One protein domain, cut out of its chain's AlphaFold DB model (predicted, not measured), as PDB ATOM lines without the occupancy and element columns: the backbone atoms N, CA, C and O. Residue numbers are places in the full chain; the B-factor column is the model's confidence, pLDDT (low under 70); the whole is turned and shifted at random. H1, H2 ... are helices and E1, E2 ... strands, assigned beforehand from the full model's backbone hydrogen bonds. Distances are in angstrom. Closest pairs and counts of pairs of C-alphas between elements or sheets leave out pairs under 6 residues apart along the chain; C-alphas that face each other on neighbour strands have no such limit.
ATOM      1  N   CYS A   9     -38.464 -11.968  20.701       92.19
ATOM      2  CA  CYS A   9     -38.990 -13.237  20.217       92.19
ATOM      3  C   CYS A   9     -38.101 -13.827  19.122       92.19
ATOM      4  O   CYS A   9     -37.426 -13.108  18.382       92.19
ATOM      5  N   ALA A  10     -38.102 -15.152  19.016       91.31
ATOM      6  CA  ALA A  10     -37.428 -15.864  17.944       91.31
ATOM      7  C   ALA A  10     -38.315 -16.982  17.412       91.31
ATOM      8  O   ALA A  10     -38.997 -17.687  18.158       91.31
ATOM      9  N   PHE A  11     -38.256 -17.152  16.098       91.12
ATOM     10  CA  PHE A  11     -38.842 -18.279  15.398       91.12
ATOM     11  C   PHE A  11     -37.720 -19.216  14.964       91.12
ATOM     12  O   PHE A  11     -36.751 -18.776  14.340       91.12
ATOM     13  N   VAL A  12     -37.844 -20.499  15.299       90.25
ATOM     14  CA  VAL A  12     -36.784 -21.483  15.081       90.25
ATOM     15  C   VAL A  12     -37.347 -22.707  14.372       90.25
ATOM     16  O   VAL A  12     -38.273 -23.360  14.857       90.25
ATOM     17  N   ASP A  13     -36.748 -23.032  13.227       90.06
ATOM     18  CA  ASP A  13     -36.943 -24.315  12.554       90.06
ATOM     19  C   ASP A  13     -36.048 -25.361  13.227       90.06
ATOM     20  O   ASP A  13     -34.820 -25.259  13.215       90.06
ATOM     21  N   GLY A  14     -36.671 -26.334  13.884       89.56
ATOM     22  CA  GLY A  14     -35.988 -27.365  14.646       89.56
ATOM     23  C   GLY A  14     -36.706 -27.784  15.925       89.56
ATOM     24  O   GLY A  14     -37.878 -27.488  16.182       89.56
ATOM     25  N   ASN A  15     -35.967 -28.534  16.741       91.06
ATOM     26  CA  ASN A  15     -36.437 -29.029  18.026       91.06
ATOM     27  C   ASN A  15     -35.958 -28.136  19.179       91.06
ATOM     28  O   ASN A  15     -34.946 -27.451  19.046       91.06
ATOM     29  N   THR A  16     -36.637 -28.180  20.329       91.38
ATOM     30  CA  THR A  16     -36.189 -27.455  21.539       91.38
ATOM     31  C   THR A  16     -34.922 -28.049  22.161       91.38
ATOM     32  O   THR A  16     -34.365 -27.482  23.096       91.38
ATOM     33  N   THR A  17     -34.431 -29.169  21.631       90.88
ATOM     34  CA  THR A  17     -33.148 -29.778  21.982       90.88
ATOM     35  C   THR A  17     -32.270 -29.919  20.743       90.88
ATOM     36  O   THR A  17     -32.728 -30.340  19.678       90.88
ATOM     37  N   VAL A  18     -30.990 -29.572  20.878       86.50
ATOM     38  CA  VAL A  18     -29.983 -29.736  19.820       86.50
ATOM     39  C   VAL A  18     -29.295 -31.108  19.931       86.50
ATOM     40  O   VAL A  18     -29.376 -31.759  20.980       86.50
ATOM     41  N   PRO A  19     -28.598 -31.588  18.879       86.75
ATOM     42  CA  PRO A  19     -27.794 -32.804  18.972       86.75
ATOM     43  C   PRO A  19     -26.829 -32.758  20.165       86.75
ATOM     44  O   PRO A  19     -26.084 -31.797  20.332       86.75
ATOM     45  N   GLY A  20     -26.856 -33.800  20.997       82.62
ATOM     46  CA  GLY A  20     -26.131 -33.834  22.274       82.62
ATOM     47  C   GLY A  20     -26.996 -33.520  23.500       82.62
ATOM     48  O   GLY A  20     -26.508 -33.648  24.616       82.62
ATOM     49  N   GLY A  21     -28.273 -33.174  23.309       83.25
ATOM     50  CA  GLY A  21     -29.263 -33.069  24.386       83.25
ATOM     51  C   GLY A  21     -29.319 -31.711  25.087       83.25
ATOM     52  O   GLY A  21     -30.145 -31.538  25.975       83.25
ATOM     53  N   ALA A  22     -28.491 -30.746  24.682       86.81
ATOM     54  CA  ALA A  22     -28.572 -29.384  25.200       86.81
ATOM     55  C   ALA A  22     -29.861 -28.687  24.731       86.81
ATOM     56  O   ALA A  22     -30.373 -28.964  23.640       86.81
ATOM     57  N   TRP A  23     -30.371 -27.758  25.537       90.19
ATOM     58  CA  TRP A  23     -31.524 -26.943  25.162       90.19
ATOM     59  C   TRP A  23     -31.165 -25.964  24.049       90.19
ATOM     60  O   TRP A  23     -30.148 -25.274  24.114       90.19
ATOM     61  N   ALA A  24     -32.023 -25.876  23.035       89.50
ATOM     62  CA  ALA A  24     -31.797 -25.002  21.891       89.50
ATOM     63  C   ALA A  24     -31.774 -23.523  22.298       89.50
ATOM     64  O   ALA A  24     -31.016 -22.755  21.713       89.50
ATOM     65  N   VAL A  25     -32.521 -23.139  23.340       88.69
ATOM     66  CA  VAL A  25     -32.542 -21.762  23.862       88.69
ATOM     67  C   VAL A  25     -31.156 -21.262  24.282       88.69
ATOM     68  O   VAL A  25     -30.800 -20.141  23.949       88.69
ATOM     69  N   ASN A  26     -30.313 -22.130  24.855       87.81
ATOM     70  CA  ASN A  26     -28.927 -21.810  25.226       87.81
ATOM     71  C   ASN A  26     -27.991 -21.616  24.015       87.81
ATOM     72  O   ASN A  26     -26.833 -21.237  24.176       87.81
ATOM     73  N   THR A  27     -28.455 -21.917  22.801       84.50
ATOM     74  CA  THR A  27     -27.682 -21.737  21.561       84.50
ATOM     75  C   THR A  27     -28.141 -20.530  20.747       84.50
ATOM     76  O   THR A  27     -27.511 -20.205  19.741       84.50
ATOM     77  N   ILE A  28     -29.222 -19.863  21.165       82.44
ATOM     78  CA  ILE A  28     -29.780 -18.695  20.486       82.44
ATOM     79  C   ILE A  28     -29.014 -17.454  20.967       82.44
ATOM     80  O   ILE A  28     -29.133 -17.092  22.134       82.44
ATOM     81  N   PRO A  29     -28.256 -16.757  20.095       78.25
ATOM     82  CA  PRO A  29     -27.418 -15.632  20.523       78.25
ATOM     83  C   PRO A  29     -28.191 -14.458  21.134       78.25
ATOM     84  O   PRO A  29     -27.592 -13.632  21.811       78.25
ATOM     85  N   LEU A  30     -29.496 -14.368  20.863       78.44
ATOM     86  CA  LEU A  30     -30.358 -13.267  21.290       78.44
ATOM     87  C   LEU A  30     -30.627 -13.243  22.801       78.44
ATOM     88  O   LEU A  30     -30.944 -12.181  23.316       78.44
ATOM     89  N   TRP A  31     -30.537 -14.383  23.490       79.75
ATOM     90  CA  TRP A  31     -31.029 -14.531  24.874       79.75
ATOM     91  C   TRP A  31     -29.946 -14.850  25.886       79.75
ATOM     92  O   TRP A  31     -30.235 -15.145  27.043       79.75
ATOM     93  N   GLU A  32     -28.698 -14.795  25.427       75.81
ATOM     94  CA  GLU A  32     -27.535 -15.186  26.206       75.81
ATOM     95  C   GLU A  32     -27.661 -16.648  26.714       75.81
ATOM     96  O   GLU A  32     -28.668 -17.340  26.532       75.81
ATOM     97  N   GLY A  33     -26.573 -17.210  27.234       80.12
ATOM     98  CA  GLY A  33     -26.615 -18.554  27.817       80.12
ATOM     99  C   GLY A  33     -27.194 -18.535  29.235       80.12
ATOM    100  O   GLY A  33     -27.753 -17.541  29.688       80.12
ATOM    101  N   GLY A  34     -26.984 -19.621  29.974       83.50
ATOM    102  CA  GLY A  34     -27.213 -19.628  31.424       83.50
ATOM    103  C   GLY A  34     -28.629 -19.998  31.853       83.50
ATOM    104  O   GLY A  34     -28.955 -19.855  33.022       83.50
ATOM    105  N   TRP A  35     -29.454 -20.522  30.946       89.44
ATOM    106  CA  TRP A  35     -30.733 -21.135  31.305       89.44
ATOM    107  C   TRP A  35     -30.471 -22.411  32.105       89.44
ATOM    108  O   TRP A  35     -29.786 -23.309  31.599       89.44
ATOM    109  N   VAL A  36     -30.985 -22.475  33.338       86.44
ATOM    110  CA  VAL A  36     -30.644 -23.524  34.319       86.44
ATOM    111  C   VAL A  36     -31.784 -24.489  34.608       86.44
ATOM    112  O   VAL A  36     -31.510 -25.648  34.899       86.44
ATOM    113  N   GLU A  37     -33.034 -24.051  34.465       90.25
ATOM    114  CA  GLU A  37     -34.216 -24.876  34.726       90.25
ATOM    115  C   GLU A  37     -35.190 -24.860  33.540       90.25
ATOM    116  O   GLU A  37     -35.260 -23.886  32.785       90.25
ATOM    117  N   GLU A  38     -35.955 -25.943  33.391       94.06
ATOM    118  CA  GLU A  38     -37.030 -26.090  32.405       94.06
ATOM    119  C   GLU A  38     -38.270 -26.682  33.088       94.06
ATOM    120  O   GLU A  38     -38.185 -27.747  33.694       94.06
ATOM    121  N   LEU A  39     -39.425 -26.033  32.924       95.00
ATOM    122  CA  LEU A  39     -40.730 -26.687  33.056       95.00
ATOM    123  C   LEU A  39     -41.217 -27.042  31.660       95.00
ATOM    124  O   LEU A  39     -41.102 -26.216  30.751       95.00
ATOM    125  N   LYS A  40     -41.800 -28.224  31.477       95.12
ATOM    126  CA  LYS A  40     -42.375 -28.643  30.198       95.12
ATOM    127  C   LYS A  40     -43.721 -29.327  30.405       95.12
ATOM    128  O   LYS A  40     -43.797 -30.414  30.959       95.12
ATOM    129  N   VAL A  41     -44.777 -28.721  29.866       96.19
ATOM    130  CA  VAL A  41     -46.113 -29.327  29.805       96.19
ATOM    131  C   VAL A  41     -46.305 -29.963  28.432       96.19
ATOM    132  O   VAL A  41     -46.315 -29.254  27.423       96.19
ATOM    133  N   GLU A  42     -46.445 -31.290  28.378       94.06
ATOM    134  CA  GLU A  42     -46.516 -32.056  27.130       94.06
ATOM    135  C   GLU A  42     -47.442 -33.278  27.204       94.06
ATOM    136  O   GLU A  42     -47.866 -33.719  28.269       94.06
ATOM    137  N   GLY A  43     -47.778 -33.849  26.044       87.50
ATOM    138  CA  GLY A  43     -48.580 -35.071  25.973       87.50
ATOM    139  C   GLY A  43     -49.965 -34.935  26.620       87.50
ATOM    140  O   GLY A  43     -50.814 -34.194  26.129       87.50
ATOM    141  N   SER A  44     -50.220 -35.713  27.676       78.75
ATOM    142  CA  SER A  44     -51.464 -35.658  28.465       78.75
ATOM    143  C   SER A  44     -51.343 -34.821  29.737       78.75
ATOM    144  O   SER A  44     -52.310 -34.737  30.498       78.75
ATOM    145  N   ASP A  45     -50.169 -34.253  29.994       80.69
ATOM    146  CA  ASP A  45     -49.916 -33.495  31.203       80.69
ATOM    147  C   ASP A  45     -50.577 -32.125  31.081       80.69
ATOM    148  O   ASP A  45     -50.562 -31.484  30.031       80.69
ATOM    149  N   SER A  46     -51.216 -31.695  32.165       83.19
ATOM    150  CA  SER A  46     -51.840 -30.368  32.238       83.19
ATOM    151  C   SER A  46     -50.962 -29.359  32.967       83.19
ATOM    152  O   SER A  46     -51.214 -28.160  32.865       83.19
ATOM    153  N   SER A  47     -49.923 -29.830  33.662       94.88
ATOM    154  CA  SER A  47     -48.982 -28.999  34.400       94.88
ATOM    155  C   SER A  47     -47.659 -29.710  34.681       94.88
ATOM    156  O   SER A  47     -47.640 -30.934  34.789       94.88
ATOM    157  N   ASP A  48     -46.605 -28.930  34.898       96.44
ATOM    158  CA  ASP A  48     -45.284 -29.358  35.370       96.44
ATOM    159  C   ASP A  48     -44.753 -28.348  36.403       96.44
ATOM    160  O   ASP A  48     -45.266 -27.229  36.483       96.44
ATOM    161  N   SER A  49     -43.761 -28.726  37.211       95.44
ATOM    162  CA  SER A  49     -43.231 -27.880  38.286       95.44
ATOM    163  C   SER A  49     -41.725 -28.032  38.495       95.44
ATOM    164  O   SER A  49     -41.214 -29.151  38.502       95.44
ATOM    165  N   VAL A  50     -41.040 -26.927  38.796       93.69
ATOM    166  CA  VAL A  50     -39.605 -26.894  39.134       93.69
ATOM    167  C   VAL A  50     -39.352 -25.979  40.330       93.69
ATOM    168  O   VAL A  50     -40.218 -25.192  40.708       93.69
ATOM    169  N   THR A  51     -38.185 -26.079  40.965       89.62
ATOM    170  CA  THR A  51     -37.772 -25.168  42.044       89.62
ATOM    171  C   THR A  51     -36.499 -24.432  41.652       89.62
ATOM    172  O   THR A  51     -35.524 -25.080  41.294       89.62
ATOM    173  N   LEU A  52     -36.496 -23.106  41.776       86.00
ATOM    174  CA  LEU A  52     -35.336 -22.244  41.547       86.00
ATOM    175  C   LEU A  52     -35.168 -21.314  42.754       86.00
ATOM    176  O   LEU A  52     -36.128 -20.675  43.178       86.00
ATOM    177  N   GLU A  53     -33.972 -21.292  43.349       81.94
ATOM    178  CA  GLU A  53     -33.611 -20.442  44.503       81.94
ATOM    179  C   GLU A  53     -34.546 -20.542  45.734       81.94
ATOM    180  O   GLU A  53     -34.531 -19.688  46.614       81.94
ATOM    181  N   GLY A  54     -35.345 -21.608  45.856       81.44
ATOM    182  CA  GLY A  54     -36.323 -21.780  46.943       81.44
ATOM    183  C   GLY A  54     -37.744 -21.309  46.607       81.44
ATOM    184  O   GLY A  54     -38.625 -21.379  47.461       81.44
ATOM    185  N   MET A  55     -37.998 -20.898  45.362       86.31
ATOM    186  CA  MET A  55     -39.345 -20.736  44.815       86.31
ATOM    187  C   MET A  55     -39.726 -21.938  43.961       86.31
ATOM    188  O   MET A  55     -38.965 -22.351  43.088       86.31
ATOM    189  N   GLN A  56     -40.914 -22.490  44.192       91.88
ATOM    190  CA  GLN A  56     -41.513 -23.481  43.308       91.88
ATOM    191  C   GLN A  56     -42.360 -22.784  42.253       91.88
ATOM    192  O   GLN A  56     -43.299 -22.064  42.581       91.88
ATOM    193  N   PHE A  57     -42.061 -23.066  40.992       93.31
ATOM    194  CA  PHE A  57     -42.856 -22.659  39.848       93.31
ATOM    195  C   PHE A  57     -43.696 -23.838  39.376       93.31
ATOM    196  O   PHE A  57     -43.193 -24.959  39.318       93.31
ATOM    197  N   THR A  58     -44.949 -23.587  39.013       96.25
ATOM    198  CA  THR A  58     -45.840 -24.569  38.388       96.25
ATOM    199  C   THR A  58     -46.435 -23.966  37.124       96.25
ATOM    200  O   THR A  58     -47.211 -23.012  37.186       96.25
ATOM    201  N   LEU A  59     -46.064 -24.517  35.971       96.50
ATOM    202  CA  LEU A  59     -46.606 -24.140  34.669       96.50
ATOM    203  C   LEU A  59     -47.793 -25.045  34.353       96.50
ATOM    204  O   LEU A  59     -47.692 -26.258  34.494       96.50
ATOM    205  N   SER A  60     -48.890 -24.472  33.867       96.19
ATOM    206  CA  SER A  60     -49.992 -25.212  33.260       96.19
ATOM    207  C   SER A  60     -50.276 -24.690  31.856       96.19
ATOM    208  O   SER A  60     -50.123 -23.497  31.580       96.19
ATOM    209  N   ALA A  61     -50.693 -25.584  30.962       95.94
ATOM    210  CA  ALA A  61     -51.097 -25.236  29.607       95.94
ATOM    211  C   ALA A  61     -52.214 -26.166  29.128       95.94
ATOM    212  O   ALA A  61     -52.158 -27.381  29.310       95.94
ATOM    213  N   SER A  62     -53.246 -25.594  28.507       94.94
ATOM    214  CA  SER A  62     -54.365 -26.366  27.970       94.94
ATOM    215  C   SER A  62     -55.041 -25.655  26.796       94.94
ATOM    216  O   SER A  62     -55.228 -24.437  26.862       94.94
ATOM    217  N   PRO A  63     -55.459 -26.387  25.748       94.00
ATOM    218  CA  PRO A  63     -55.246 -27.821  25.535       94.00
ATOM    219  C   PRO A  63     -53.867 -28.130  24.933       94.00
ATOM    220  O   PRO A  63     -53.429 -27.479  23.986       94.00
ATOM    221  N   ILE A  64     -53.223 -29.203  25.395       93.88
ATOM    222  CA  ILE A  64     -52.130 -29.816  24.631       93.88
ATOM    223  C   ILE A  64     -52.720 -30.465  23.371       93.88
ATOM    224  O   ILE A  64     -53.781 -31.092  23.409       93.88
ATOM    225  N   GLY A  65     -52.070 -30.262  22.227       93.44
ATOM    226  CA  GLY A  65     -52.551 -30.680  20.910       93.44
ATOM    227  C   GLY A  65     -53.490 -29.688  20.208       93.44
ATOM    228  O   GLY A  65     -53.751 -29.871  19.020       93.44
ATOM    229  N   GLY A  66     -53.966 -28.634  20.883       93.12
ATOM    230  CA  GLY A  66     -54.675 -27.521  20.234       93.12
ATOM    231  C   GLY A  66     -53.716 -26.493  19.632       93.12
ATOM    232  O   GLY A  66     -52.522 -26.524  19.904       93.12
ATOM    233  N   ASN A  67     -54.219 -25.581  18.804       94.56
ATOM    234  CA  ASN A  67     -53.435 -24.484  18.218       94.56
ATOM    235  C   ASN A  67     -53.635 -23.137  18.938       94.56
ATOM    236  O   ASN A  67     -52.924 -22.184  18.643       94.56
ATOM    237  N   GLU A  68     -54.551 -23.076  19.896       95.38
ATOM    238  CA  GLU A  68     -54.792 -21.945  20.788       95.38
ATOM    239  C   GLU A  68     -55.222 -22.464  22.163       95.38
ATOM    240  O   GLU A  68     -55.741 -23.583  22.272       95.38
ATOM    241  N   GLY A  69     -55.032 -21.662  23.208       94.94
ATOM    242  CA  GLY A  69     -55.439 -22.046  24.552       94.94
ATOM    243  C   GLY A  69     -55.054 -21.054  25.638       94.94
ATOM    244  O   GLY A  69     -54.810 -19.873  25.385       94.94
ATOM    245  N   ILE A  70     -55.021 -21.560  26.868       94.75
ATOM    246  CA  ILE A  70     -54.665 -20.818  28.078       94.75
ATOM    247  C   ILE A  70     -53.431 -21.414  28.748       94.75
ATOM    248  O   ILE A  70     -53.165 -22.616  28.636       94.75
ATOM    249  N   TRP A  71     -52.696 -20.566  29.456       94.94
ATOM    250  CA  TRP A  71     -51.602 -20.962  30.332       94.94
ATOM    251  C   TRP A  71     -51.745 -20.302  31.705       94.94
ATOM    252  O   TRP A  71     -52.344 -19.229  31.837       94.94
ATOM    253  N   SER A  72     -51.176 -20.939  32.727       94.50
ATOM    254  CA  SER A  72     -50.948 -20.320  34.032       94.50
ATOM    255  C   SER A  72     -49.540 -20.614  34.526       94.50
ATOM    256  O   SER A  72     -49.012 -21.692  34.275       94.50
ATOM    257  N   LEU A  73     -48.960 -19.671  35.257       94.06
ATOM    258  CA  LEU A  73     -47.720 -19.856  35.997       94.06
ATOM    259  C   LEU A  73     -47.992 -19.493  37.453       94.06
ATOM    260  O   LEU A  73     -48.344 -18.354  37.749       94.06
ATOM    261  N   GLU A  74     -47.873 -20.464  38.346       93.75
ATOM    262  CA  GLU A  74     -47.960 -20.259  39.790       93.75
ATOM    263  C   GLU A  74     -46.551 -20.257  40.380       93.75
ATOM    264  O   GLU A  74     -45.739 -21.108  40.019       93.75
ATOM    265  N   ALA A  75     -46.269 -19.316  41.277       90.81
ATOM    266  CA  ALA A  75     -45.028 -19.260  42.035       90.81
ATOM    267  C   ALA A  75     -45.341 -19.310  43.534       90.81
ATOM    268  O   ALA A  75     -46.079 -18.472  44.059       90.81
ATOM    269  N   VAL A  76     -44.768 -20.292  44.226       89.56
ATOM    270  CA  VAL A  76     -44.922 -20.494  45.668       89.56
ATOM    271  C   VAL A  76     -43.556 -20.414  46.327       89.56
ATOM    272  O   VAL A  76     -42.643 -21.168  46.000       89.56
ATOM    273  N   ASP A  77     -43.427 -19.512  47.293       85.56
ATOM    274  CA  ASP A  77     -42.235 -19.418  48.126       85.56
ATOM    275  C   ASP A  77     -42.176 -20.598  49.111       85.56
ATOM    276  O   ASP A  77     -43.106 -20.819  49.894       85.56
ATOM    277  N   LEU A  78     -41.085 -21.369  49.070       85.25
ATOM    278  CA  LEU A  78     -40.857 -22.510  49.956       85.25
ATOM    279  C   LEU A  78     -39.915 -22.189  51.133       85.25
ATOM    280  O   LEU A  78     -39.735 -23.039  52.010       85.25
ATOM    281  N   ASN A  79     -39.347 -20.980  51.216       75.44
ATOM    282  CA  ASN A  79     -38.337 -20.591  52.212       75.44
ATOM    283  C   ASN A  79     -38.905 -20.256  53.609       75.44
ATOM    284  O   ASN A  79     -38.170 -19.922  54.547       75.44
ATOM    285  N   GLY A  80     -40.211 -20.437  53.816       69.69
ATOM    286  CA  GLY A  80     -40.832 -20.449  55.138       69.69
ATOM    287  C   GLY A  80     -40.789 -19.097  55.860       69.69
ATOM    288  O   GLY A  80     -41.619 -18.237  55.603       69.69
ATOM    289  N   SER A  81     -39.894 -18.941  56.845       61.31
ATOM    290  CA  SER A  81     -39.794 -17.730  57.699       61.31
ATOM    291  C   SER A  81     -38.564 -16.857  57.412       61.31
ATOM    292  O   SER A  81     -38.350 -15.847  58.085       61.31
ATOM    293  N   VAL A  82     -37.765 -17.244  56.415       65.31
ATOM    294  CA  VAL A  82     -36.733 -16.396  55.796       65.31
ATOM    295  C   VAL A  82     -37.449 -15.317  54.957       65.31
ATOM    296  O   VAL A  82     -38.580 -15.569  54.536       65.31
ATOM    297  N   PRO A  83     -36.885 -14.104  54.763       62.19
ATOM    298  CA  PRO A  83     -37.497 -13.101  53.890       62.19
ATOM    299  C   PRO A  83     -37.882 -13.700  52.537       62.19
ATOM    300  O   PRO A  83     -37.128 -14.506  52.000       62.19
ATOM    301  N   MET A  84     -39.071 -13.333  52.054       58.78
ATOM    302  CA  MET A  84     -39.643 -13.915  50.844       58.78
ATOM    303  C   MET A  84     -38.748 -13.662  49.630       58.78
ATOM    304  O   MET A  84     -38.272 -12.541  49.467       58.78
ATOM    305  N   ASN A  85     -38.615 -14.667  48.767       64.06
ATOM    306  CA  ASN A  85     -38.109 -14.498  47.397       64.06
ATOM    307  C   ASN A  85     -39.211 -13.964  46.459       64.06
ATOM    308  O   ASN A  85     -38.960 -13.519  45.341       64.06
ATOM    309  N   LEU A  86     -40.476 -14.050  46.890       62.66
ATOM    310  CA  LEU A  86     -41.597 -13.476  46.156       62.66
ATOM    311  C   LEU A  86     -41.454 -11.945  46.114       62.66
ATOM    312  O   LEU A  86     -41.441 -11.294  47.161       62.66
ATOM    313  N   GLY A  87     -41.404 -11.379  44.907       62.81
ATOM    314  CA  GLY A  87     -41.076  -9.969  44.674       62.81
ATOM    315  C   GLY A  87     -39.681  -9.726  44.086       62.81
ATOM    316  O   GLY A  87     -39.352  -8.566  43.845       62.81
ATOM    317  N   ASP A  88     -38.906 -10.785  43.834       76.81
ATOM    318  CA  ASP A  88     -37.670 -10.731  43.046       76.81
ATOM    319  C   ASP A  88     -37.940 -10.823  41.533       76.81
ATOM    320  O   ASP A  88     -39.046 -11.165  41.092       76.81
ATOM    321  N   PHE A  89     -36.908 -10.503  40.751       83.75
ATOM    322  CA  PHE A  89     -36.899 -10.563  39.291       83.75
ATOM    323  C   PHE A  89     -36.298 -11.882  38.793       83.75
ATOM    324  O   PHE A  89     -35.387 -12.443  39.407       83.75
ATOM    325  N   VAL A  90     -36.836 -12.399  37.691       87.19
ATOM    326  CA  VAL A  90     -36.327 -13.591  37.008       87.19
ATOM    327  C   VAL A  90     -36.407 -13.391  35.502       87.19
ATOM    328  O   VAL A  90     -37.352 -12.777  35.003       87.19
ATOM    329  N   ASP A  91     -35.487 -14.014  34.781       90.56
ATOM    330  CA  ASP A  91     -35.563 -14.085  33.330       90.56
ATOM    331  C   ASP A  91     -36.312 -15.344  32.900       90.56
ATOM    332  O   ASP A  91     -36.103 -16.443  33.435       90.56
ATOM    333  N   LEU A  92     -37.164 -15.198  31.887       92.50
ATOM    334  CA  LEU A  92     -38.025 -16.267  31.391       92.50
ATOM    335  C   LEU A  92     -37.924 -16.396  29.871       92.50
ATOM    336  O   LEU A  92     -37.983 -15.410  29.141       92.50
ATOM    337  N   ILE A  93     -37.901 -17.633  29.369       94.25
ATOM    338  CA  ILE A  93     -38.261 -17.915  27.973       94.25
ATOM    339  C   ILE A  93     -39.469 -18.836  27.938       94.25
ATOM    340  O   ILE A  93     -39.370 -20.017  28.274       94.25
ATOM    341  N   GLY A  94     -40.593 -18.324  27.441       94.56
ATOM    342  CA  GLY A  94     -41.752 -19.139  27.087       94.56
ATOM    343  C   GLY A  94     -41.613 -19.706  25.674       94.56
ATOM    344  O   GLY A  94     -41.381 -18.954  24.731       94.56
ATOM    345  N   VAL A  95     -41.781 -21.018  25.504       95.62
ATOM    346  CA  VAL A  95     -41.637 -21.710  24.214       95.62
ATOM    347  C   VAL A  95     -42.899 -22.475  23.849       95.62
ATOM    348  O   VAL A  95     -43.308 -23.388  24.562       95.62
ATOM    349  N   LEU A  96     -43.460 -22.157  22.681       96.00
ATOM    350  CA  LEU A  96     -44.560 -22.897  22.066       96.00
ATOM    351  C   LEU A  96     -44.000 -23.799  20.963       96.00
ATOM    352  O   LEU A  96     -43.593 -23.315  19.901       96.00
ATOM    353  N   LYS A  97     -43.977 -25.115  21.200       95.06
ATOM    354  CA  LYS A  97     -43.494 -26.100  20.223       95.06
ATOM    355  C   LYS A  97     -44.651 -26.744  19.468       95.06
ATOM    356  O   LYS A  97     -45.570 -27.281  20.076       95.06
ATOM    357  N   GLY A  98     -44.544 -26.806  18.140       93.25
ATOM    358  CA  GLY A  98     -45.473 -27.558  17.295       93.25
ATOM    359  C   GLY A  98     -44.803 -28.087  16.027       93.25
ATOM    360  O   GLY A  98     -44.051 -27.381  15.357       93.25
ATOM    361  N   GLY A  99     -45.042 -29.352  15.672       90.12
ATOM    362  CA  GLY A  99     -44.468 -29.947  14.456       90.12
ATOM    363  C   GLY A  99     -42.934 -29.921  14.458       90.12
ATOM    364  O   GLY A  99     -42.318 -30.442  15.381       90.12
ATOM    365  N   ASN A 100     -42.312 -29.279  13.463       89.19
ATOM    366  CA  ASN A 100     -40.848 -29.168  13.333       89.19
ATOM    367  C   ASN A 100     -40.289 -27.797  13.729       89.19
ATOM    368  O   ASN A 100     -39.140 -27.517  13.445       89.19
ATOM    369  N   MET A 101     -41.075 -26.946  14.383       91.69
ATOM    370  CA  MET A 101     -40.667 -25.574  14.692       91.69
ATOM    371  C   MET A 101     -41.190 -25.131  16.052       91.69
ATOM    372  O   MET A 101     -42.077 -25.783  16.614       91.69
ATOM    373  N   PHE A 102     -40.627 -24.053  16.581       93.75
ATOM    374  CA  PHE A 102     -41.143 -23.370  17.759       93.75
ATOM    375  C   PHE A 102     -41.017 -21.858  17.628       93.75
ATOM    376  O   PHE A 102     -40.136 -21.346  16.932       93.75
ATOM    377  N   THR A 103     -41.874 -21.163  18.368       94.06
ATOM    378  CA  THR A 103     -41.661 -19.758  18.710       94.06
ATOM    379  C   THR A 103     -41.287 -19.682  20.174       94.06
ATOM    380  O   THR A 103     -41.869 -20.385  21.004       94.06
ATOM    381  N   ALA A 104     -40.317 -18.839  20.483       93.75
ATOM    382  CA  ALA A 104     -39.875 -18.604  21.836       93.75
ATOM    383  C   ALA A 104     -39.847 -17.096  22.125       93.75
ATOM    384  O   ALA A 104     -39.521 -16.291  21.248       93.75
ATOM    385  N   TYR A 105     -40.278 -16.741  23.329       93.62
ATOM    386  CA  TYR A 105     -40.541 -15.382  23.789       93.62
ATOM    387  C   TYR A 105     -39.733 -15.151  25.054       93.62
ATOM    388  O   TYR A 105     -39.940 -15.857  26.039       93.62
ATOM    389  N   PHE A 106     -38.807 -14.208  24.987       92.88
ATOM    390  CA  PHE A 106     -37.949 -13.821  26.091       92.88
ATOM    391  C   PHE A 106     -38.586 -12.673  26.859       92.88
ATOM    392  O   PHE A 106     -39.099 -11.731  26.248       92.88
ATOM    393  N   PHE A 107     -38.547 -12.796  28.175       91.50
ATOM    394  CA  PHE A 107     -38.973 -11.791  29.121       91.50
ATOM    395  C   PHE A 107     -37.819 -11.559  30.094       91.50
ATOM    396  O   PHE A 107     -37.358 -12.512  30.730       91.50
ATOM    397  N   ASP A 108     -37.351 -10.322  30.129       89.38
ATOM    398  CA  ASP A 108     -36.221  -9.839  30.917       89.38
ATOM    399  C   ASP A 108     -36.760  -9.159  32.177       89.38
ATOM    400  O   ASP A 108     -37.749  -8.423  32.093       89.38
ATOM    401  N   ASP A 109     -36.140  -9.392  33.334       88.00
ATOM    402  CA  ASP A 109     -36.537  -8.747  34.593       88.00
ATOM    403  C   ASP A 109     -38.046  -8.879  34.908       88.00
ATOM    404  O   ASP A 109     -38.749  -7.906  35.216       88.00
ATOM    405  N   GLU A 110     -38.591 -10.099  34.862       87.88
ATOM    406  CA  GLU A 110     -39.998 -10.320  35.205       87.88
ATOM    407  C   GLU A 110     -40.183 -10.435  36.719       87.88
ATOM    408  O   GLU A 110     -39.643 -11.324  37.381       87.88
ATOM    409  N   LEU A 111     -41.008  -9.544  37.275       85.06
ATOM    410  CA  LEU A 111     -41.354  -9.563  38.692       85.06
ATOM    411  C   LEU A 111     -42.166 -10.818  39.030       85.06
ATOM    412  O   LEU A 111     -43.300 -10.983  38.562       85.06
ATOM    413  N   ILE A 112     -41.644 -11.650  39.931       80.88
ATOM    414  CA  ILE A 112     -42.344 -12.857  40.356       80.88
ATOM    415  C   ILE A 112     -43.502 -12.526  41.291       80.88
ATOM    416  O   ILE A 112     -43.349 -11.980  42.385       80.88
ATOM    417  N   GLN A 113     -44.696 -12.897  40.831       80.75
ATOM    418  CA  GLN A 113     -45.956 -12.813  41.558       80.75
ATOM    419  C   GLN A 113     -46.536 -14.211  41.769       80.75
ATOM    420  O   GLN A 113     -46.208 -15.147  41.045       80.75
ATOM    421  N   ALA A 114     -47.438 -14.346  42.747       82.00
ATOM    422  CA  ALA A 114     -47.964 -15.648  43.156       82.00
ATOM    423  C   ALA A 114     -48.637 -16.418  42.006       82.00
ATOM    424  O   ALA A 114     -48.566 -17.643  41.943       82.00
ATOM    425  N   THR A 115     -49.312 -15.724  41.088       88.12
ATOM    426  CA  THR A 115     -49.939 -16.364  39.927       88.12
ATOM    427  C   THR A 115     -50.053 -15.394  38.761       88.12
ATOM    428  O   THR A 115     -50.552 -14.283  38.929       88.12
ATOM    429  N   GLY A 116     -49.670 -15.853  37.572       88.88
ATOM    430  CA  GLY A 116     -49.962 -15.222  36.289       88.88
ATOM    431  C   GLY A 116     -50.774 -16.154  35.391       88.88
ATOM    432  O   GLY A 116     -50.648 -17.376  35.463       88.88
ATOM    433  N   THR A 117     -51.616 -15.585  34.531       91.88
ATOM    434  CA  THR A 117     -52.364 -16.332  33.512       91.88
ATOM    435  C   THR A 117     -52.328 -15.603  32.179       91.88
ATOM    436  O   THR A 117     -52.082 -14.396  32.114       91.88
ATOM    437  N   GLY A 118     -52.588 -16.332  31.099       91.44
ATOM    438  CA  GLY A 118     -52.701 -15.739  29.776       91.44
ATOM    439  C   GLY A 118     -53.234 -16.704  28.733       91.44
ATOM    440  O   GLY A 118     -53.587 -17.848  29.025       91.44
ATOM    441  N   THR A 119     -53.294 -16.218  27.500       94.00
ATOM    442  CA  THR A 119     -53.618 -17.015  26.316       94.00
ATOM    443  C   THR A 119     -52.365 -17.279  25.498       94.00
ATOM    444  O   THR A 119     -51.383 -16.539  25.580       94.00
ATOM    445  N   TRP A 120     -52.404 -18.324  24.685       92.94
ATOM    446  CA  TRP A 120     -51.383 -18.620  23.689       92.94
ATOM    447  C   TRP A 120     -52.042 -19.014  22.369       92.94
ATOM    448  O   TRP A 120     -53.156 -19.536  22.351       92.94
ATOM    449  N   GLU A 121     -51.334 -18.770  21.272       93.75
ATOM    450  CA  GLU A 121     -51.744 -19.141  19.919       93.75
ATOM    451  C   GLU A 121     -50.503 -19.527  19.106       93.75
ATOM    452  O   GLU A 121     -49.459 -18.869  19.174       93.75
ATOM    453  N   ILE A 122     -50.610 -20.601  18.327       93.31
ATOM    454  CA  ILE A 122     -49.616 -20.988  17.330       93.31
ATOM    455  C   ILE A 122     -49.945 -20.278  16.017       93.31
ATOM    456  O   ILE A 122     -50.890 -20.634  15.320       93.31
ATOM    457  N   THR A 123     -49.110 -19.311  15.648       90.25
ATOM    458  CA  THR A 123     -49.273 -18.501  14.426       90.25
ATOM    459  C   THR A 123     -48.387 -18.958  13.261       90.25
ATOM    460  O   THR A 123     -48.424 -18.372  12.179       90.25
ATOM    461  N   PHE A 124     -47.607 -20.027  13.447       89.69
ATOM    462  CA  PHE A 124     -46.752 -20.614  12.416       89.69
ATOM    463  C   PHE A 124     -47.380 -21.849  11.765       89.69
ATOM    464  O   PHE A 124     -48.161 -22.575  12.379       89.69
ATOM    465  N   VAL A 125     -46.994 -22.127  10.518       90.25
ATOM    466  CA  VAL A 125     -47.472 -23.289   9.758       90.25
ATOM    467  C   VAL A 125     -46.404 -24.370   9.664       90.25
ATOM    468  O   VAL A 125     -45.236 -24.091   9.417       90.25
ATOM    469  N   ASN A 126     -46.809 -25.629   9.814       83.44
ATOM    470  CA  ASN A 126     -45.939 -26.774   9.568       83.44
ATOM    471  C   ASN A 126     -45.650 -26.953   8.060       83.44
ATOM    472  O   ASN A 126     -46.218 -26.272   7.206       83.44
ATOM    473  N   ASN A 127     -44.810 -27.933   7.706       81.44
ATOM    474  CA  ASN A 127     -44.437 -28.206   6.309       81.44
ATOM    475  C   ASN A 127     -45.622 -28.631   5.404       81.44
ATOM    476  O   ASN A 127     -45.487 -28.685   4.186       81.44
ATOM    477  N   GLY A 128     -46.781 -28.950   5.989       84.12
ATOM    478  CA  GLY A 128     -48.035 -29.226   5.285       84.12
ATOM    479  C   GLY A 128     -48.944 -28.001   5.114       84.12
ATOM    480  O   GLY A 128     -50.065 -28.159   4.638       84.12
ATOM    481  N   GLY A 129     -48.502 -26.804   5.515       87.50
ATOM    482  CA  GLY A 129     -49.281 -25.565   5.424       87.50
ATOM    483  C   GLY A 129     -50.412 -25.453   6.451       87.50
ATOM    484  O   GLY A 129     -51.331 -24.663   6.259       87.50
ATOM    485  N   GLN A 130     -50.374 -26.254   7.518       90.31
ATOM    486  CA  GLN A 130     -51.382 -26.264   8.580       90.31
ATOM    487  C   GLN A 130     -50.796 -25.702   9.871       90.31
ATOM    488  O   GLN A 130     -49.615 -25.915  10.151       90.31
ATOM    489  N   PHE A 131     -51.624 -25.053  10.690       93.25
ATOM    490  CA  PHE A 131     -51.255 -24.744  12.070       93.25
ATOM    491  C   PHE A 131     -51.110 -26.060  12.841       93.25
ATOM    492  O   PHE A 131     -52.076 -26.827  12.913       93.25
ATOM    493  N   PRO A 132     -49.913 -26.393  13.350       94.38
ATOM    494  CA  PRO A 132     -49.743 -27.602  14.131       94.38
ATOM    495  C   PRO A 132     -50.428 -27.455  15.492       94.38
ATOM    496  O   PRO A 132     -50.544 -26.357  16.031       94.38
ATOM    497  N   GLY A 133     -50.826 -28.587  16.069       94.00
ATOM    498  CA  GLY A 133     -51.166 -28.645  17.486       94.00
ATOM    499  C   GLY A 133     -49.927 -28.442  18.361       94.00
ATOM    500  O   GLY A 133     -48.818 -28.859  17.995       94.00
ATOM    501  N   LEU A 134     -50.127 -27.830  19.525       94.56
ATOM    502  CA  LEU A 134     -49.126 -27.643  20.564       94.56
ATOM    503  C   LEU A 134     -48.626 -29.012  21.024       94.56
ATOM    504  O   LEU A 134     -49.376 -29.802  21.587       94.56
ATOM    505  N   SER A 135     -47.363 -29.305  20.740       94.25
ATOM    506  CA  SER A 135     -46.697 -30.527  21.199       94.25
ATOM    507  C   SER A 135     -46.331 -30.394  22.672       94.25
ATOM    508  O   SER A 135     -46.592 -31.306  23.454       94.25
ATOM    509  N   HIS A 136     -45.792 -29.227  23.037       95.19
ATOM    510  CA  HIS A 136     -45.506 -28.855  24.412       95.19
ATOM    511  C   HIS A 136     -45.360 -27.341  24.580       95.19
ATOM    512  O   HIS A 136     -45.008 -26.630  23.628       95.19
ATOM    513  N   PHE A 137     -45.596 -26.873  25.804       96.62
ATOM    514  CA  PHE A 137     -45.220 -25.542  26.276       96.62
ATOM    515  C   PHE A 137     -44.056 -25.711  27.260       96.62
ATOM    516  O   PHE A 137     -44.237 -26.341  28.302       96.62
ATOM    517  N   SER A 138     -42.881 -25.158  26.939       96.00
ATOM    518  CA  SER A 138     -41.774 -25.050  27.901       96.00
ATOM    519  C   SER A 138     -41.630 -23.643  28.481       96.00
ATOM    520  O   SER A 138     -41.828 -22.656  27.771       96.00
ATOM    521  N   LEU A 139     -41.203 -23.553  29.736       95.19
ATOM    522  CA  LEU A 139     -40.677 -22.336  30.346       95.19
ATOM    523  C   LEU A 139     -39.241 -22.605  30.789       95.19
ATOM    524  O   LEU A 139     -39.012 -23.522  31.574       95.19
ATOM    525  N   TYR A 140     -38.294 -21.821  30.285       94.94
ATOM    526  CA  TYR A 140     -36.913 -21.837  30.760       94.94
ATOM    527  C   TYR A 140     -36.701 -20.683  31.724       94.94
ATOM    528  O   TYR A 140     -37.195 -19.585  31.466       94.94
ATOM    529  N   LEU A 141     -35.975 -20.943  32.808       92.44
ATOM    530  CA  LEU A 141     -35.730 -19.966  33.863       92.44
ATOM    531  C   LEU A 141     -34.241 -19.855  34.153       92.44
ATOM    532  O   LEU A 141     -33.498 -20.846  34.114       92.44
ATOM    533  N   ARG A 142     -33.836 -18.640  34.504       89.94
ATOM    534  CA  ARG A 142     -32.581 -18.360  35.193       89.94
ATOM    535  C   ARG A 142     -32.793 -17.214  36.183       89.94
ATOM    536  O   ARG A 142     -33.641 -16.366  35.915       89.94
ATOM    537  N   PRO A 143     -32.064 -17.184  37.308       82.75
ATOM    538  CA  PRO A 143     -32.043 -16.007  38.168       82.75
ATOM    539  C   PRO A 143     -31.607 -14.783  37.354       82.75
ATOM    540  O   PRO A 143     -30.730 -14.921  36.500       82.75
ATOM    541  N   ASP A 144     -32.204 -13.623  37.617       74.88
ATOM    542  CA  ASP A 144     -31.663 -12.368  37.098       74.88
ATOM    543  C   ASP A 144     -30.355 -12.028  37.845       74.88
ATOM    544  O   ASP A 144     -30.287 -12.028  39.079       74.88
ATOM    545  N   ASP A 145     -29.298 -11.758  37.078       61.88
ATOM    546  CA  ASP A 145     -27.978 -11.368  37.576       61.88
ATOM    547  C   ASP A 145     -27.912  -9.864  37.963       61.88
ATOM    548  O   ASP A 145     -26.905  -9.422  38.533       61.88
ATOM    549  N   GLN A 146     -28.939  -9.048  37.665       51.91
ATOM    550  CA  GLN A 146     -29.000  -7.614  37.996       51.91
ATOM    551  C   GLN A 146     -29.414  -7.334  39.449       51.91
ATOM    552  O   GLN A 146     -29.090  -6.256  39.972       51.91
ATOM    553  N   VAL A 147     -30.036  -8.280  40.163       46.59
ATOM    554  CA  VAL A 147     -30.288  -8.121  41.604       46.59
ATOM    555  C   VAL A 147     -29.009  -8.406  42.386       46.59
ATOM    556  O   VAL A 147     -28.750  -9.494  42.897       46.59
ATOM    557  N   GLY A 148     -28.173  -7.374  42.500       39.91
ATOM    558  CA  GLY A 148     -27.015  -7.383  43.377       39.91
ATOM    559  C   GLY A 148     -27.411  -7.842  44.777       39.91
ATOM    560  O   GLY A 148     -28.077  -7.108  45.508       39.91
ATOM    561  N   TYR A 149     -26.947  -9.033  45.163       37.28
ATOM    562  CA  TYR A 149     -26.877  -9.468  46.551       37.28
ATOM    563  C   TYR A 149     -26.414  -8.282  47.401       37.28
ATOM    564  O   TYR A 149     -25.241  -7.902  47.361       37.28
ATOM    565  N   THR A 150     -27.301  -7.686  48.202       39.62
ATOM    566  CA  THR A 150     -26.825  -6.905  49.340       39.62
ATOM    567  C   THR A 150     -26.145  -7.925  50.241       39.62
ATOM    568  O   THR A 150     -26.836  -8.844  50.692       39.62
ATOM    569  N   PRO A 151     -24.822  -7.842  50.486       39.19
ATOM    570  CA  PRO A 151     -24.169  -8.788  51.371       39.19
ATOM    571  C   PRO A 151     -24.917  -8.734  52.694       39.19
ATOM    572  O   PRO A 151     -24.974  -7.675  53.326       39.19
ATOM    573  N   VAL A 152     -25.543  -9.848  53.082       57.44
ATOM    574  CA  VAL A 152     -26.081  -9.999  54.432       57.44
ATOM    575  C   VAL A 152     -24.932  -9.614  55.361       57.44
ATOM    576  O   VAL A 152     -23.866 -10.228  55.241       57.44
ATOM    577  N   PRO A 153     -25.076  -8.580  56.215       54.34
ATOM    578  CA  PRO A 153     -23.986  -8.161  57.075       54.34
ATOM    579  C   PRO A 153     -23.494  -9.377  57.843       54.34
ATOM    580  O   PRO A 153     -24.269 -10.003  58.572       54.34
ATOM    581  N   GLU A 154     -22.229  -9.746  57.631       64.56
ATOM    582  CA  GLU A 154     -21.625 -10.853  58.358       64.56
ATOM    583  C   GLU A 154     -21.905 -10.634  59.848       64.56
ATOM    584  O   GLU A 154     -21.679  -9.522  60.349       64.56
ATOM    585  N   PRO A 155     -22.426 -11.643  60.572       53.66
ATOM    586  CA  PRO A 155     -22.744 -11.467  61.972       53.66
ATOM    587  C   PRO A 155     -21.502 -10.936  62.678       53.66
ATOM    588  O   PRO A 155     -20.437 -11.554  62.619       53.66
ATOM    589  N   SER A 156     -21.636  -9.819  63.394       67.44
ATOM    590  CA  SER A 156     -20.572  -9.229  64.221       67.44
ATOM    591  C   SER A 156     -19.929 -10.238  65.190       67.44
ATOM    592  O   SER A 156     -18.847 -10.000  65.723       67.44
ATOM    593  N   SER A 157     -20.562 -11.398  65.378       63.19
ATOM    594  CA  SER A 157     -20.020 -12.622  65.961       63.19
ATOM    595  C   SER A 157     -18.674 -13.064  65.367       63.19
ATOM    596  O   SER A 157     -17.809 -13.463  66.139       63.19
ATOM    597  N   LEU A 158     -18.437 -12.972  64.051       68.06
ATOM    598  CA  LEU A 158     -17.136 -13.328  63.452       68.06
ATOM    599  C   LEU A 158     -16.034 -12.349  63.870       68.06
ATOM    600  O   LEU A 158     -14.923 -12.761  64.207       68.06
ATOM    601  N   LEU A 159     -16.363 -11.060  63.954       68.81
ATOM    602  CA  LEU A 159     -15.456 -10.032  64.460       68.81
ATOM    603  C   LEU A 159     -15.192 -10.208  65.969       68.81
ATOM    604  O   LEU A 159     -14.064 -10.014  66.432       68.81
ATOM    605  N   LEU A 160     -16.193 -10.651  66.742       71.19
ATOM    606  CA  LEU A 160     -16.046 -10.981  68.165       71.19
ATOM    607  C   LEU A 160     -15.210 -12.253  68.388       71.19
ATOM    608  O   LEU A 160     -14.375 -12.291  69.286       71.19
ATOM    609  N   ILE A 161     -15.382 -13.282  67.557       76.12
ATOM    610  CA  ILE A 161     -14.570 -14.505  67.595       76.12
ATOM    611  C   ILE A 161     -13.119 -14.176  67.224       76.12
ATOM    612  O   ILE A 161     -12.199 -14.555  67.950       76.12
ATOM    613  N   GLY A 162     -12.900 -13.401  66.157       68.75
ATOM    614  CA  GLY A 162     -11.567 -12.956  65.745       68.75
ATOM    615  C   GLY A 162     -10.860 -12.128  66.823       68.75
ATOM    616  O   GLY A 162      -9.711 -12.401  67.172       68.75
ATOM    617  N   SER A 163     -11.557 -11.156  67.418       72.50
ATOM    618  CA  SER A 163     -11.002 -10.318  68.492       72.50
ATOM    619  C   SER A 163     -10.829 -11.074  69.815       72.50
ATOM    620  O   SER A 163      -9.825 -10.874  70.502       72.50
ATOM    621  N   GLY A 164     -11.731 -11.999  70.148       72.44
ATOM    622  CA  GLY A 164     -11.635 -12.862  71.325       72.44
ATOM    623  C   GLY A 164     -10.423 -13.794  71.276       72.44
ATOM    624  O   GLY A 164      -9.674 -13.889  72.251       72.44
ATOM    625  N   ILE A 165     -10.163 -14.422  70.125       75.88
ATOM    626  CA  ILE A 165      -8.999 -15.303  69.929       75.88
ATOM    627  C   ILE A 165      -7.689 -14.502  70.000       75.88
ATOM    628  O   ILE A 165      -6.732 -14.930  70.654       75.88
ATOM    629  N   LEU A 166      -7.642 -13.312  69.392       74.38
ATOM    630  CA  LEU A 166      -6.473 -12.432  69.466       74.38
ATOM    631  C   LEU A 166      -6.217 -11.930  70.898       74.38
ATOM    632  O   LEU A 166      -5.073 -11.956  71.363       74.38
ATOM    633  N   GLY A 167      -7.266 -11.538  71.626       70.69
ATOM    634  CA  GLY A 167      -7.174 -11.100  73.022       70.69
ATOM    635  C   GLY A 167      -6.663 -12.198  73.960       70.69
ATOM    636  O   GLY A 167      -5.744 -11.965  74.752       70.69
ATOM    637  N   LEU A 168      -7.180 -13.424  73.824       73.56
ATOM    638  CA  LEU A 168      -6.716 -14.579  74.603       73.56
ATOM    639  C   LEU A 168      -5.268 -14.971  74.256       73.56
ATOM    640  O   LEU A 168      -4.489 -15.307  75.151       73.56
ATOM    641  N   GLY A 169      -4.861 -14.856  72.987       72.38
ATOM    642  CA  GLY A 169      -3.486 -15.122  72.553       72.38
ATOM    643  C   GLY A 169      -2.450 -14.152  73.137       72.38
ATOM    644  O   GLY A 169      -1.340 -14.566  73.488       72.38
ATOM    645  N   VAL A 170      -2.799 -12.870  73.289       71.31
ATOM    646  CA  VAL A 170      -1.927 -11.856  73.916       71.31
ATOM    647  C   VAL A 170      -1.811 -12.077  75.427       71.31
ATOM    648  O   VAL A 170      -0.707 -11.994  75.976       71.31
ATOM    649  N   LEU A 171      -2.915 -12.414  76.101       69.50
ATOM    650  CA  LEU A 171      -2.918 -12.711  77.538       69.50
ATOM    651  C   LEU A 171      -2.130 -13.991  77.862       69.50
ATOM    652  O   LEU A 171      -1.312 -13.989  78.783       69.50
ATOM    653  N   GLY A 172      -2.272 -15.046  77.055       64.62
ATOM    654  CA  GLY A 172      -1.542 -16.304  77.242       64.62
ATOM    655  C   GLY A 172      -0.017 -16.175  77.116       64.62
ATOM    656  O   GLY A 172       0.721 -16.879  77.806       64.62
ATOM    657  N   ARG A 173       0.489 -15.242  76.296       61.16
ATOM    658  CA  ARG A 173       1.939 -14.968  76.192       61.16
ATOM    659  C   ARG A 173       2.501 -14.240  77.409       61.16
ATOM    660  O   ARG A 173       3.672 -14.426  77.723       61.16
ATOM    661  N   ARG A 174       1.691 -13.429  78.097       60.34
ATOM    662  CA  ARG A 174       2.119 -12.701  79.302       60.34
ATOM    663  C   ARG A 174       2.289 -13.612  80.514       60.34
ATOM    664  O   ARG A 174       3.116 -13.308  81.358       60.34
ATOM    665  N   MET A 175       1.559 -14.723  80.575       58.66
ATOM    666  CA  MET A 175       1.639 -15.678  81.688       58.66
ATOM    667  C   MET A 175       2.774 -16.710  81.550       58.66
ATOM    668  O   MET A 175       3.033 -17.450  82.490       58.66
ATOM    669  N   LYS A 176       3.439 -16.783  80.387       54.34
ATOM    670  CA  LYS A 176       4.575 -17.692  80.120       54.34
ATOM    671  C   LYS A 176       5.956 -17.014  80.212       54.34
ATOM    672  O   LYS A 176       6.941 -17.618  79.794       54.34
TER     673      LYS A 176
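What this domain is: This is residues 9 to 176 of the 177 residues of the protein "PEP-CTERM sorting domain-containing protein" of Acidobacteria bacterium (UniProt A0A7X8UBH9). Two twisted antiparallel sheets lie face to face as a sandwich, their planes at an angle, and from this body a long tail ending in helix H2 sticks out. One sheet has the order E1, E7, E6, E9, E2, with the short helix H1 grazing it; the other has the order E3, E4, E5, E8. The free tail, residues 148 to 176, makes much of the length: the body without it spans 54 by 30 by 23 A, and the whole spans 92 by 33 by 24 A, a rod. The printed part has 168 residues with two named helices and nine named strands, in the chain order E1, H1, E2, E3, E4, E5, E6, E7, E8, E9, H2, and its class is mixed, helices and strands. It is only just extended, close to loose, with a radius of gyration of the C-alphas of 23.6 A.

How they stand to each other: The larger sheet has E1, residues 9 to 13, and E2, residues 37 to 42, as its edge strands. Its inner strands are E7, residues 101 to 111, E6, residues 89 to 98, and E9, residues 136 to 143. E1 and E7 are antiparallel at 156 degrees, with N 10 and O 104 2.9 A apart. E7 and E6 form a hairpin, with N 105 and O 94 2.8 A apart. E7 bends by 65 degrees at residue 108. E6 and E9 are antiparallel at 160 degrees, with N 95 and O 138 2.8 A apart. E9 and E2 are antiparallel at 167 degrees, with N 39 and O 139 2.9 A apart. The second sheet has E3, residues 47 to 52, and E8, residues 115 to 121, as its edge strands, and E4, residues 55 to 62, and E5, residues 68 to 77, as its inner strands. E3, E4 and E5 are a meander, each strand the antiparallel neighbour of the one before, and both steps are hairpins; N 57 and O 50 are 2.8 A apart, and so are N 58 and O 74. E5 and E8 are antiparallel at 159 degrees, with N 116 and O 73 2.8 A apart. The two sheets form a sandwich, two sheets face to face, with 65 pairs of C-alphas within 10 A and best planes 34 degrees apart. Between the sheets, the closest C-alphas of E2 and E3 are those of Val 41 and Ser 47, 5.4 A apart. H1, residues 24 to 27, only grazes the larger sheet, with residues 24 to 26. H2, residues 157 to 174, is on neither sheet. In H2, 13 of 14 O i to N i+4 pairs are within hydrogen-bond range; H1 is too short for such a pair.

Where its parts are: E1 begins at C-alpha 9, (-38.990, -13.237, 20.217). The longer strands, from first to last C-alpha, are E5 at 30.2 A, E6 at 29.1 A, E7 at 28.9 A, E4 at 23.3 A, E9 at 23.1 A and E8 at 20.3 A. E9 ends at C-alpha 143, (-32.043, -16.007, 38.168). H2 measures 25.8 A and ends at C-alpha 174, (2.119, -12.701, 79.302).

The domain as a whole: The C-alphas of Gly 129 and Lys 176, the two farthest apart, are 92.4 A apart. The printed part has no cut. The links from E5 to E6, from E8 to E9 and from E9 to H2 are long, with 11, 14 and 13 residues. The mean pLDDT of the printed part is 83.2; residues 80 to 87, 145 to 159, 162 and 171 to 176 are under 70.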